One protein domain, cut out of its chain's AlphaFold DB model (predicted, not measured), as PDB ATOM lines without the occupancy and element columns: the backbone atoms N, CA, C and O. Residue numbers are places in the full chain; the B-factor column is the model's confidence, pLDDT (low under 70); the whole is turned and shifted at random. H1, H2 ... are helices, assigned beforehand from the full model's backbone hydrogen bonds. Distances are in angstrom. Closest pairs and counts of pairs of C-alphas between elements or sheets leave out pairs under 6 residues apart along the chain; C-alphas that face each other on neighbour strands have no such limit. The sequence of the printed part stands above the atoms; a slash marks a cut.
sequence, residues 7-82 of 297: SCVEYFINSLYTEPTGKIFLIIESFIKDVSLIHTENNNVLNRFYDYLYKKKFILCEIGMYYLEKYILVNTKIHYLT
ATOM      1  N   SER A   7     255.230 248.002 139.780       61.69
ATOM      2  CA  SER A   7     255.043 246.563 139.976       61.69
ATOM      3  C   SER A   7     255.968 245.937 141.027       61.69
ATOM      4  O   SER A   7     255.549 245.010 141.711       61.69
ATOM      5  N   CYS A   8     257.197 246.434 141.216       65.94
ATOM      6  CA  CYS A   8     258.097 245.910 142.251       65.94
ATOM      7  C   CYS A   8     257.629 246.304 143.661       65.94
ATOM      8  O   CYS A   8     257.714 245.503 144.588       65.94
ATOM      9  N   VAL A   9     257.109 247.526 143.814       69.00
ATOM     10  CA  VAL A   9     256.545 247.999 145.087       69.00
ATOM     11  C   VAL A   9     255.250 247.256 145.393       69.00
ATOM     12  O   VAL A   9     255.090 246.749 146.494       69.00
ATOM     13  N   GLU A  10     254.357 247.127 144.410       67.75
ATOM     14  CA  GLU A  10     253.105 246.375 144.555       67.75
ATOM     15  C   GLU A  10     253.371 244.903 144.911       67.75
ATOM     16  O   GLU A  10     252.727 244.365 145.807       67.75
ATOM     17  N   TYR A  11     254.372 244.265 144.292       69.69
ATOM     18  CA  TYR A  11     254.778 242.897 144.630       69.69
ATOM     19  C   TYR A  11     255.284 242.763 146.077       69.69
ATOM     20  O   TYR A  11     254.877 241.849 146.799       69.69
ATOM     21  N   PHE A  12     256.133 243.693 146.527       72.81
ATOM     22  CA  PHE A  12     256.623 243.719 147.908       72.81
ATOM     23  C   PHE A  12     255.478 243.892 148.915       72.81
ATOM     24  O   PHE A  12     255.428 243.203 149.929       72.81
ATOM     25  N   ILE A  13     254.516 244.764 148.613       68.31
ATOM     26  CA  ILE A  13     253.378 245.039 149.497       68.31
ATOM     27  C   ILE A  13     252.394 243.884 149.539       68.31
ATOM     28  O   ILE A  13     251.968 243.497 150.622       68.31
ATOM     29  N   ASN A  14     252.108 243.255 148.400       70.62
ATOM     30  CA  ASN A  14     251.288 242.047 148.359       70.62
ATOM     31  C   ASN A  14     251.895 240.914 149.203       70.62
ATOM     32  O   ASN A  14     251.167 240.112 149.782       70.62
ATOM     33  N   SER A  15     253.223 240.891 149.351       68.88
ATOM     34  CA  SER A  15     253.924 239.923 150.203       68.88
ATOM     35  C   SER A  15     253.749 240.183 151.708       68.88
ATOM     36  O   SER A  15     254.000 239.276 152.496       68.88
ATOM     37  N   LEU A  16     253.290 241.373 152.125       68.56
ATOM     38  CA  LEU A  16     252.918 241.678 153.518       68.56
ATOM     39  C   LEU A  16     251.508 241.191 153.890       68.56
ATOM     40  O   LEU A  16     251.136 241.261 155.057       68.56
ATOM     41  N   TYR A  17     250.703 240.728 152.931       63.94
ATOM     42  CA  TYR A  17     249.352 240.222 153.199       63.94
ATOM     43  C   TYR A  17     249.307 238.722 153.515       63.94
ATOM     44  O   TYR A  17     248.266 238.220 153.935       63.94
ATOM     45  N   THR A  18     250.400 237.980 153.324       59.12
ATOM     46  CA  THR A  18     250.419 236.525 153.537       59.12
ATOM     47  C   THR A  18     250.451 236.199 155.034       59.12
ATOM     48  O   THR A  18     251.230 236.778 155.777       59.12
ATOM     49  N   GLU A  19     249.599 235.307 155.541       56.97
ATOM     50  CA  GLU A  19     249.608 234.898 156.963       56.97
ATOM     51  C   GLU A  19     251.014 234.418 157.408       56.97
ATOM     52  O   GLU A  19     251.632 233.639 156.678       56.97
ATOM     53  N   PRO A  20     251.553 234.859 158.570       53.34
ATOM     54  CA  PRO A  20     250.941 235.697 159.616       53.34
ATOM     55  C   PRO A  20     251.184 237.215 159.432       53.34
ATOM     56  O   PRO A  20     250.905 238.016 160.328       53.34
ATOM     57  N   THR A  21     251.734 237.627 158.289       61.56
ATOM     58  CA  THR A  21     252.205 238.995 158.012       61.56
ATOM     59  C   THR A  21     251.103 240.011 157.745       61.56
ATOM     60  O   THR A  21     251.349 241.201 157.929       61.56
ATOM     61  N   GLY A  22     249.860 239.573 157.505       64.94
ATOM     62  CA  GLY A  22     248.700 240.468 157.381       64.94
ATOM     63  C   GLY A  22     248.523 241.434 158.566       64.94
ATOM     64  O   GLY A  22     248.074 242.565 158.387       64.94
ATOM     65  N   LYS A  23     248.972 241.059 159.775       74.50
ATOM     66  CA  LYS A  23     248.999 241.968 160.939       74.50
ATOM     67  C   LYS A  23     249.967 243.145 160.763       74.50
ATOM     68  O   LYS A  23     249.686 244.238 161.241       74.50
ATOM     69  N   ILE A  24     251.097 242.938 160.085       80.38
ATOM     70  CA  ILE A  24     252.109 243.970 159.808       80.38
ATOM     71  C   ILE A  24     251.558 244.973 158.803       80.38
ATOM     72  O   ILE A  24     251.701 246.176 159.006       80.38
ATOM     73  N   PHE A  25     250.884 244.487 157.759       82.25
ATOM     74  CA  PHE A  25     250.219 245.350 156.792       82.25
ATOM     75  C   PHE A  25     249.217 246.294 157.475       82.25
ATOM     76  O   PHE A  25     249.281 247.502 157.274       82.25
ATOM     77  N   LEU A  26     248.368 245.772 158.369       84.88
ATOM     78  CA  LEU A  26     247.415 246.595 159.129       84.88
ATOM     79  C   LEU A  26     248.105 247.654 160.003       84.88
ATOM     80  O   LEU A  26     247.609 248.775 160.111       84.88
ATOM     81  N   ILE A  27     249.258 247.329 160.599       88.12
ATOM     82  CA  ILE A  27     250.069 248.296 161.355       88.12
ATOM     83  C   ILE A  27     250.585 249.410 160.432       88.12
ATOM     84  O   ILE A  27     250.535 250.579 160.807       88.12
ATOM     85  N   ILE A  28     251.066 249.064 159.234       88.38
ATOM     86  CA  ILE A  28     251.566 250.033 158.248       88.38
ATOM     87  C   ILE A  28     250.430 250.921 157.730       88.38
ATOM     88  O   ILE A  28     250.599 252.135 157.690       88.38
ATOM     89  N   GLU A  29     249.268 250.361 157.397       87.50
ATOM     90  CA  GLU A  29     248.108 251.142 156.947       87.50
ATOM     91  C   GLU A  29     247.585 252.085 158.026       87.50
ATOM     92  O   GLU A  29     247.316 253.255 157.746       87.50
ATOM     93  N   SER A  30     247.478 251.605 159.272       88.75
ATOM     94  CA  SER A  30     247.108 252.464 160.399       88.75
ATOM     95  C   SER A  30     248.105 253.608 160.536       88.75
ATOM     96  O   SER A  30     247.703 254.764 160.614       88.75
ATOM     97  N   PHE A  31     249.405 253.303 160.472       88.88
ATOM     98  CA  PHE A  31     250.445 254.321 160.528       88.88
ATOM     99  C   PHE A  31     250.329 255.338 159.385       88.88
ATOM    100  O   PHE A  31     250.415 256.532 159.642       88.88
ATOM    101  N   ILE A  32     250.110 254.901 158.140       87.00
ATOM    102  CA  ILE A  32     249.953 255.786 156.972       87.00
ATOM    103  C   ILE A  32     248.761 256.730 157.158       87.00
ATOM    104  O   ILE A  32     248.871 257.929 156.892       87.00
ATOM    105  N   LYS A  33     247.631 256.200 157.634       84.38
ATOM    106  CA  LYS A  33     246.434 256.994 157.913       84.38
ATOM    107  C   LYS A  33     246.713 258.039 158.989       84.38
ATOM    108  O   LYS A  33     246.404 259.210 158.786       84.38
ATOM    109  N   ASP A  34     247.342 257.635 160.086       83.69
ATOM    110  CA  ASP A  34     247.571 258.510 161.232       83.69
ATOM    111  C   ASP A  34     248.652 259.557 160.942       83.69
ATOM    112  O   ASP A  34     248.468 260.734 161.236       83.69
ATOM    113  N   VAL A  35     249.754 259.174 160.290       80.69
ATOM    114  CA  VAL A  35     250.855 260.095 159.967       80.69
ATOM    115  C   VAL A  35     250.436 261.159 158.952       80.69
ATOM    116  O   VAL A  35     250.958 262.266 158.995       80.69
ATOM    117  N   SER A  36     249.449 260.875 158.095       72.38
ATOM    118  CA  SER A  36     248.886 261.880 157.181       72.38
ATOM    119  C   SER A  36     248.175 263.034 157.904       72.38
ATOM    120  O   SER A  36     248.033 264.117 157.341       72.38
ATOM    121  N   LEU A  37     247.758 262.815 159.158       70.62
ATOM    122  CA  LEU A  37     247.122 263.816 160.020       70.62
ATOM    123  C   LEU A  37     248.146 264.606 160.846       70.62
ATOM    124  O   LEU A  37     247.813 265.633 161.437       70.62
ATOM    125  N   ILE A  38     249.385 264.122 160.913       67.44
ATOM    126  CA  ILE A  38     250.448 264.726 161.704       67.44
ATOM    127  C   ILE A  38     251.167 265.763 160.832       67.44
ATOM    128  O   ILE A  38     252.031 265.443 160.016       67.44
ATOM    129  N   HIS A  39     250.842 267.039 161.038       59.19
ATOM    130  CA  HIS A  39     251.637 268.159 160.536       59.19
ATOM    131  C   HIS A  39     252.871 268.342 161.425       59.19
ATOM    132  O   HIS A  39     252.886 269.201 162.302       59.19
ATOM    133  N   THR A  40     253.895 267.507 161.259       55.84
ATOM    134  CA  THR A  40     255.164 267.701 161.975       55.84
ATOM    135  C   THR A  40     256.295 267.990 161.013       55.84
ATOM    136  O   THR A  40     256.562 267.205 160.110       55.84
ATOM    137  N   GLU A  41     257.031 269.060 161.297       56.44
ATOM    138  CA  GLU A  41     258.291 269.434 160.643       56.44
ATOM    139  C   GLU A  41     259.419 268.406 160.839       56.44
ATOM    140  O   GLU A  41     260.482 268.527 160.234       56.44
ATOM    141  N   ASN A  42     259.216 267.393 161.690       60.09
ATOM    142  CA  ASN A  42     260.263 266.475 162.114       60.09
ATOM    143  C   ASN A  42     259.924 265.008 161.798       60.09
ATOM    144  O   ASN A  42     258.898 264.477 162.228       60.09
ATOM    145  N   ASN A  43     260.840 264.322 161.107       75.19
ATOM    146  CA  ASN A  43     260.729 262.912 160.721       75.19
ATOM    147  C   ASN A  43     260.822 261.912 161.882       75.19
ATOM    148  O   ASN A  43     260.776 260.705 161.644       75.19
ATOM    149  N   ASN A  44     260.985 262.372 163.125       82.31
ATOM    150  CA  ASN A  44     261.193 261.510 164.287       82.31
ATOM    151  C   ASN A  44     260.151 260.391 164.401       82.31
ATOM    152  O   ASN A  44     260.496 259.268 164.767       82.31
ATOM    153  N   VAL A  45     258.887 260.674 164.075       86.25
ATOM    154  CA  VAL A  45     257.808 259.673 164.079       86.25
ATOM    155  C   VAL A  45     258.055 258.600 163.015       86.25
ATOM    156  O   VAL A  45     258.017 257.410 163.325       86.25
ATOM    157  N   LEU A  46     258.386 259.015 161.792       87.81
ATOM    158  CA  LEU A  46     258.680 258.122 160.674       87.81
ATOM    159  C   LEU A  46     259.923 257.259 160.947       87.81
ATOM    160  O   LEU A  46     259.881 256.041 160.792       87.81
ATOM    161  N   ASN A  47     260.997 257.863 161.457       89.38
ATOM    162  CA  ASN A  47     262.218 257.145 161.818       89.38
ATOM    163  C   ASN A  47     262.005 256.156 162.968       89.38
ATOM    164  O   ASN A  47     262.506 255.034 162.910       89.38
ATOM    165  N   ARG A  48     261.225 256.522 163.993       91.12
ATOM    166  CA  ARG A  48     260.851 255.591 165.070       91.12
ATOM    167  C   ARG A  48     260.010 254.432 164.549       91.12
ATOM    168  O   ARG A  48     260.162 253.317 165.041       91.12
ATOM    169  N   PHE A  49     259.145 254.682 163.569       91.88
ATOM    170  CA  PHE A  49     258.352 253.636 162.936       91.88
ATOM    171  C   PHE A  49     259.228 252.659 162.142       91.88
ATOM    172  O   PHE A  49     259.092 251.446 162.308       91.88
ATOM    173  N   TYR A  50     260.200 253.164 161.375       92.25
ATOM    174  CA  TYR A  50     261.207 252.319 160.726       92.25
ATOM    175  C   TYR A  50     262.009 251.497 161.746       92.25
ATOM    176  O   TYR A  50     262.086 250.273 161.625       92.25
ATOM    177  N   ASP A  51     262.517 252.136 162.806       93.38
ATOM    178  CA  ASP A  51     263.258 251.468 163.883       93.38
ATOM    179  C   ASP A  51     262.406 250.377 164.563       93.38
ATOM    180  O   ASP A  51     262.918 249.312 164.915       93.38
ATOM    181  N   TYR A  52     261.104 250.614 164.747       93.44
ATOM    182  CA  TYR A  52     260.171 249.638 165.310       93.44
ATOM    183  C   TYR A  52     260.040 248.399 164.416       93.44
ATOM    184  O   TYR A  52     260.227 247.279 164.898       93.44
ATOM    185  N   LEU A  53     259.769 248.588 163.120       90.94
ATOM    186  CA  LEU A  53     259.612 247.479 162.173       90.94
ATOM    187  C   LEU A  53     260.911 246.679 162.009       90.94
ATOM    188  O   LEU A  53     260.869 245.448 161.925       90.94
ATOM    189  N   TYR A  54     262.060 247.357 162.048       91.06
ATOM    190  CA  TYR A  54     263.373 246.716 162.041       91.06
ATOM    191  C   TYR A  54     263.622 245.877 163.299       91.06
ATOM    192  O   TYR A  54     263.922 244.688 163.220       91.06
ATOM    193  N   LYS A  55     263.456 246.471 164.490       91.62
ATOM    194  CA  LYS A  55     263.729 245.808 165.779       91.62
ATOM    195  C   LYS A  55     262.799 244.632 166.041       91.62
ATOM    196  O   LYS A  55     263.206 243.652 166.659       91.62
ATOM    197  N   LYS A  56     261.555 244.706 165.559       89.88
ATOM    198  CA  LYS A  56     260.603 243.586 165.588       89.88
ATOM    199  C   LYS A  56     260.906 242.507 164.550       89.88
ATOM    200  O   LYS A  56     260.195 241.508 164.515       89.88
ATOM    201  N   LYS A  57     261.971 242.677 163.757       86.69
ATOM    202  CA  LYS A  57     262.376 241.781 162.676       86.69
ATOM    203  C   LYS A  57     261.236 241.552 161.691       86.69
ATOM    204  O   LYS A  57     261.048 240.436 161.244       86.69
ATOM    205  N   PHE A  58     260.437 242.571 161.386       84.75
ATOM    206  CA  PHE A  58     259.476 242.481 160.283       84.75
ATOM    207  C   PHE A  58     260.168 242.755 158.952       84.75
ATOM    208  O   PHE A  58     259.890 242.097 157.954       84.75
ATOM    209  N   ILE A  59     261.126 243.680 158.978       85.94
ATOM    210  CA  ILE A  59     262.011 244.012 157.868       85.94
ATOM    211  C   ILE A  59     263.434 243.683 158.294       85.94
ATOM    212  O   ILE A  59     263.844 244.023 159.403       85.94
ATOM    213  N   LEU A  60     264.173 243.006 157.420       83.50
ATOM    214  CA  LEU A  60     265.442 242.373 157.779       83.50
ATOM    215  C   LEU A  60     266.670 243.121 157.256       83.50
ATOM    216  O   LEU A  60     267.754 242.986 157.819       83.50
ATOM    217  N   CYS A  61     266.514 243.906 156.192       84.56
ATOM    218  CA  CYS A  61     267.637 244.536 155.507       84.56
ATOM    219  C   CYS A  61     267.267 245.882 154.883       84.56
ATOM    220  O   CYS A  61     266.097 246.261 154.785       84.56
ATOM    221  N   GLU A  62     268.298 246.563 154.398       84.25
ATOM    222  CA  GLU A  62     268.231 247.857 153.732       84.25
ATOM    223  C   GLU A  62     267.330 247.855 152.478       84.25
ATOM    224  O   GLU A  62     266.612 248.823 152.232       84.25
ATOM    225  N   ILE A  63     267.273 246.750 151.727       81.19
ATOM    226  CA  ILE A  63     266.384 246.621 150.557       81.19
ATOM    227  C   ILE A  63     264.915 246.603 150.984       81.19
ATOM    228  O   ILE A  63     264.090 247.315 150.411       81.19
ATOM    229  N   GLY A  64     264.578 245.837 152.026       82.31
ATOM    230  CA  GLY A  64     263.218 245.830 152.569       82.31
ATOM    231  C   GLY A  64     262.814 247.205 153.111       82.31
ATOM    232  O   GLY A  64     261.680 247.641 152.914       82.31
ATOM    233  N   MET A  65     263.760 247.929 153.717       87.81
ATOM    234  CA  MET A  65     263.538 249.302 154.176       87.81
ATOM    235  C   MET A  65     263.319 250.288 153.036       87.81
ATOM    236  O   MET A  65     262.446 251.146 153.138       87.81
ATOM    237  N   TYR A  66     264.056 250.149 151.939       84.94
ATOM    238  CA  TYR A  66     263.858 250.959 150.743       84.94
ATOM    239  C   TYR A  66     262.441 250.796 150.165       84.94
ATOM    240  O   TYR A  66     261.774 251.788 149.864       84.94
ATOM    241  N   TYR A  67     261.937 249.561 150.065       82.38
ATOM    242  CA  TYR A  67     260.564 249.325 149.606       82.38
ATOM    243  C   TYR A  67     259.514 249.868 150.569       82.38
ATOM    244  O   TYR A  67     258.533 250.467 150.121       82.38
ATOM    245  N   LEU A  68     259.730 249.702 151.877       86.56
ATOM    246  CA  LEU A  68     258.845 250.273 152.885       86.56
ATOM    247  C   LEU A  68     258.807 251.805 152.791       86.56
ATOM    248  O   LEU A  68     257.721 252.379 152.788       86.56
ATOM    249  N   GLU A  69     259.965 252.468 152.705       88.19
ATOM    250  CA  GLU A  69     260.052 253.924 152.550       88.19
ATOM    251  C   GLU A  69     259.231 254.378 151.344       88.19
ATOM    252  O   GLU A  69     258.378 255.261 151.463       88.19
ATOM    253  N   LYS A  70     259.432 253.717 150.200       84.38
ATOM    254  CA  LYS A  70     258.706 254.020 148.970       84.38
ATOM    255  C   LYS A  70     257.203 253.843 149.127       84.38
ATOM    256  O   LYS A  70     256.453 254.714 148.696       84.38
ATOM    257  N   TYR A  71     256.755 252.770 149.770       84.38
ATOM    258  CA  TYR A  71     255.334 252.559 150.010       84.38
ATOM    259  C   TYR A  71     254.727 253.625 150.922       84.38
ATOM    260  O   TYR A  71     253.713 254.227 150.572       84.38
ATOM    261  N   ILE A  72     255.354 253.898 152.066       86.38
ATOM    262  CA  ILE A  72     254.829 254.867 153.028       86.38
ATOM    263  C   ILE A  72     254.783 256.261 152.400       86.38
ATOM    264  O   ILE A  72     253.749 256.920 152.453       86.38
ATOM    265  N   LEU A  73     255.860 256.726 151.767       83.56
ATOM    266  CA  LEU A  73     255.918 258.102 151.260       83.56
ATOM    267  C   LEU A  73     255.007 258.346 150.053       83.56
ATOM    268  O   LEU A  73     254.418 259.423 149.947       83.56
ATOM    269  N   VAL A  74     254.818 257.344 149.188       78.75
ATOM    270  CA  VAL A  74     253.852 257.433 148.080       78.75
ATOM    271  C   VAL A  74     252.416 257.550 148.602       78.75
ATOM    272  O   VAL A  74     251.636 258.332 148.060       78.75
ATOM    273  N   ASN A  75     252.066 256.825 149.669       79.69
ATOM    274  CA  ASN A  75     250.695 256.800 150.190       79.69
ATOM    275  C   ASN A  75     250.380 257.924 151.188       79.69
ATOM    276  O   ASN A  75     249.242 258.376 151.269       79.69
ATOM    277  N   THR A  76     251.375 258.421 151.921       75.81
ATOM    278  CA  THR A  76     251.188 259.483 152.927       75.81
ATOM    279  C   THR A  76     251.168 260.890 152.335       75.81
ATOM    280  O   THR A  76     250.742 261.821 153.010       75.81
ATOM    281  N   LYS A  77     251.626 261.071 151.085       68.75
ATOM    282  CA  LYS A  77     251.753 262.389 150.432       68.75
ATOM    283  C   LYS A  77     252.614 263.390 151.227       68.75
ATOM    284  O   LYS A  77     252.518 264.595 151.003       68.75
ATOM    285  N   ILE A  78     253.501 262.906 152.103       66.81
ATOM    286  CA  ILE A  78     254.381 263.741 152.943       66.81
ATOM    287  C   ILE A  78     255.265 264.683 152.106       66.81
ATOM    288  O   ILE A  78     255.605 265.768 152.572       66.81
ATOM    289  N   HIS A  79     255.551 264.344 150.840       57.47
ATOM    290  CA  HIS A  79     256.282 265.206 149.895       57.47
ATOM    291  C   HIS A  79     255.696 266.640 149.799       57.47
ATOM    292  O   HIS A  79     256.413 267.576 149.452       57.47
ATOM    293  N   TYR A  80     254.419 266.868 150.131       53.91
ATOM    294  CA  TYR A  80     253.773 268.183 149.994       53.91
ATOM    295  C   TYR A  80     253.791 269.069 151.258       53.91
ATOM    296  O   TYR A  80     253.151 270.123 151.253       53.91
ATOM    297  N   LEU A  81     254.478 268.674 152.338       52.72
ATOM    298  CA  LEU A  81     254.283 269.284 153.664       52.72
ATOM    299  C   LEU A  81     255.205 270.459 154.046       52.72
ATOM    300  O   LEU A  81     255.004 271.034 155.111       52.72
ATOM    301  N   THR A  82     256.138 270.917 153.210       53.59
ATOM    302  CA  THR A  82     256.959 272.105 153.533       53.59
ATOM    303  C   THR A  82     256.322 273.393 152.995       53.59
ATOM    304  O   THR A  82     256.741 273.984 152.002       53.59
TER     305      THR A  82
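This is residues 7 to 82 of the 297 residues of the protein "Vacuolar sorting protein 9 domain protein" of Spraguea lophii (strain 42_110) (UniProt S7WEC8). H2 and H3 run opposite ways side by side with a gap between them, and H4 spans one side of this pair, from near H3 at Met 65 to H2, which it touches with residues 72 to 76. The short H1 packs on H4 on the side away from H3, about perpendicular to it. The printed part has 76 residues, with four named helices in the order H1, H2, H3, H4 and no named strand; the class is all helix. It is compact, with a radius of gyration of the C-alphas of 12.2 A, and spans 36 by 27 by 21 A.

H1, residues 7 to 14, begins at C-alpha 7 (255.043, 246.563, 139.976) and is 10.2 A long from first to last C-alpha. H2, residues 22 to 35, is 19.9 A long and begins at C-alpha 22 (248.700, 240.468, 157.381). H3, residues 44 to 55, measures 16.0 A. H4, residues 62 to 76, measures 20.6 A and ends at C-alpha 76 (251.188, 259.483, 152.927).

H1 touches H4 with residues 67 to 71 of H4 alone, about perpendicular at 90 degrees; the closest C-alphas, of Val 9 and Tyr 67, are 6.2 A apart. H1 and H2 are close but not clearly touching, the closest C-alphas being those of Ile 13 and Phe 25 at 8.0 A. H1 and H3 are apart. H2 and H3 are near each other, with 11 pairs of C-alphas within 10 A. H2 touches H4 at a steep tilt of 49 degrees, the same way; the closest C-alphas, of Ile 32 and Thr 76, are 5.6 A apart. H3 and H4 are close but not clearly touching, at a steep tilt of 40 degrees, opposite ways, with the C-alphas of Tyr 50 and Met 65 closest at 7.6 A. Every O i to N i+4 pair is within hydrogen-bond range in H1, H2, H3 and H4.

The two C-alphas farthest apart, of Glu 19 and Thr 82, are 38.1 A apart. The printed part has no cut, and its three links between helices are short. Mean pLDDT of the printed part is 77.1; 25 residues are under 70, among them 15 to 22, 38 to 42 and 77 to 82.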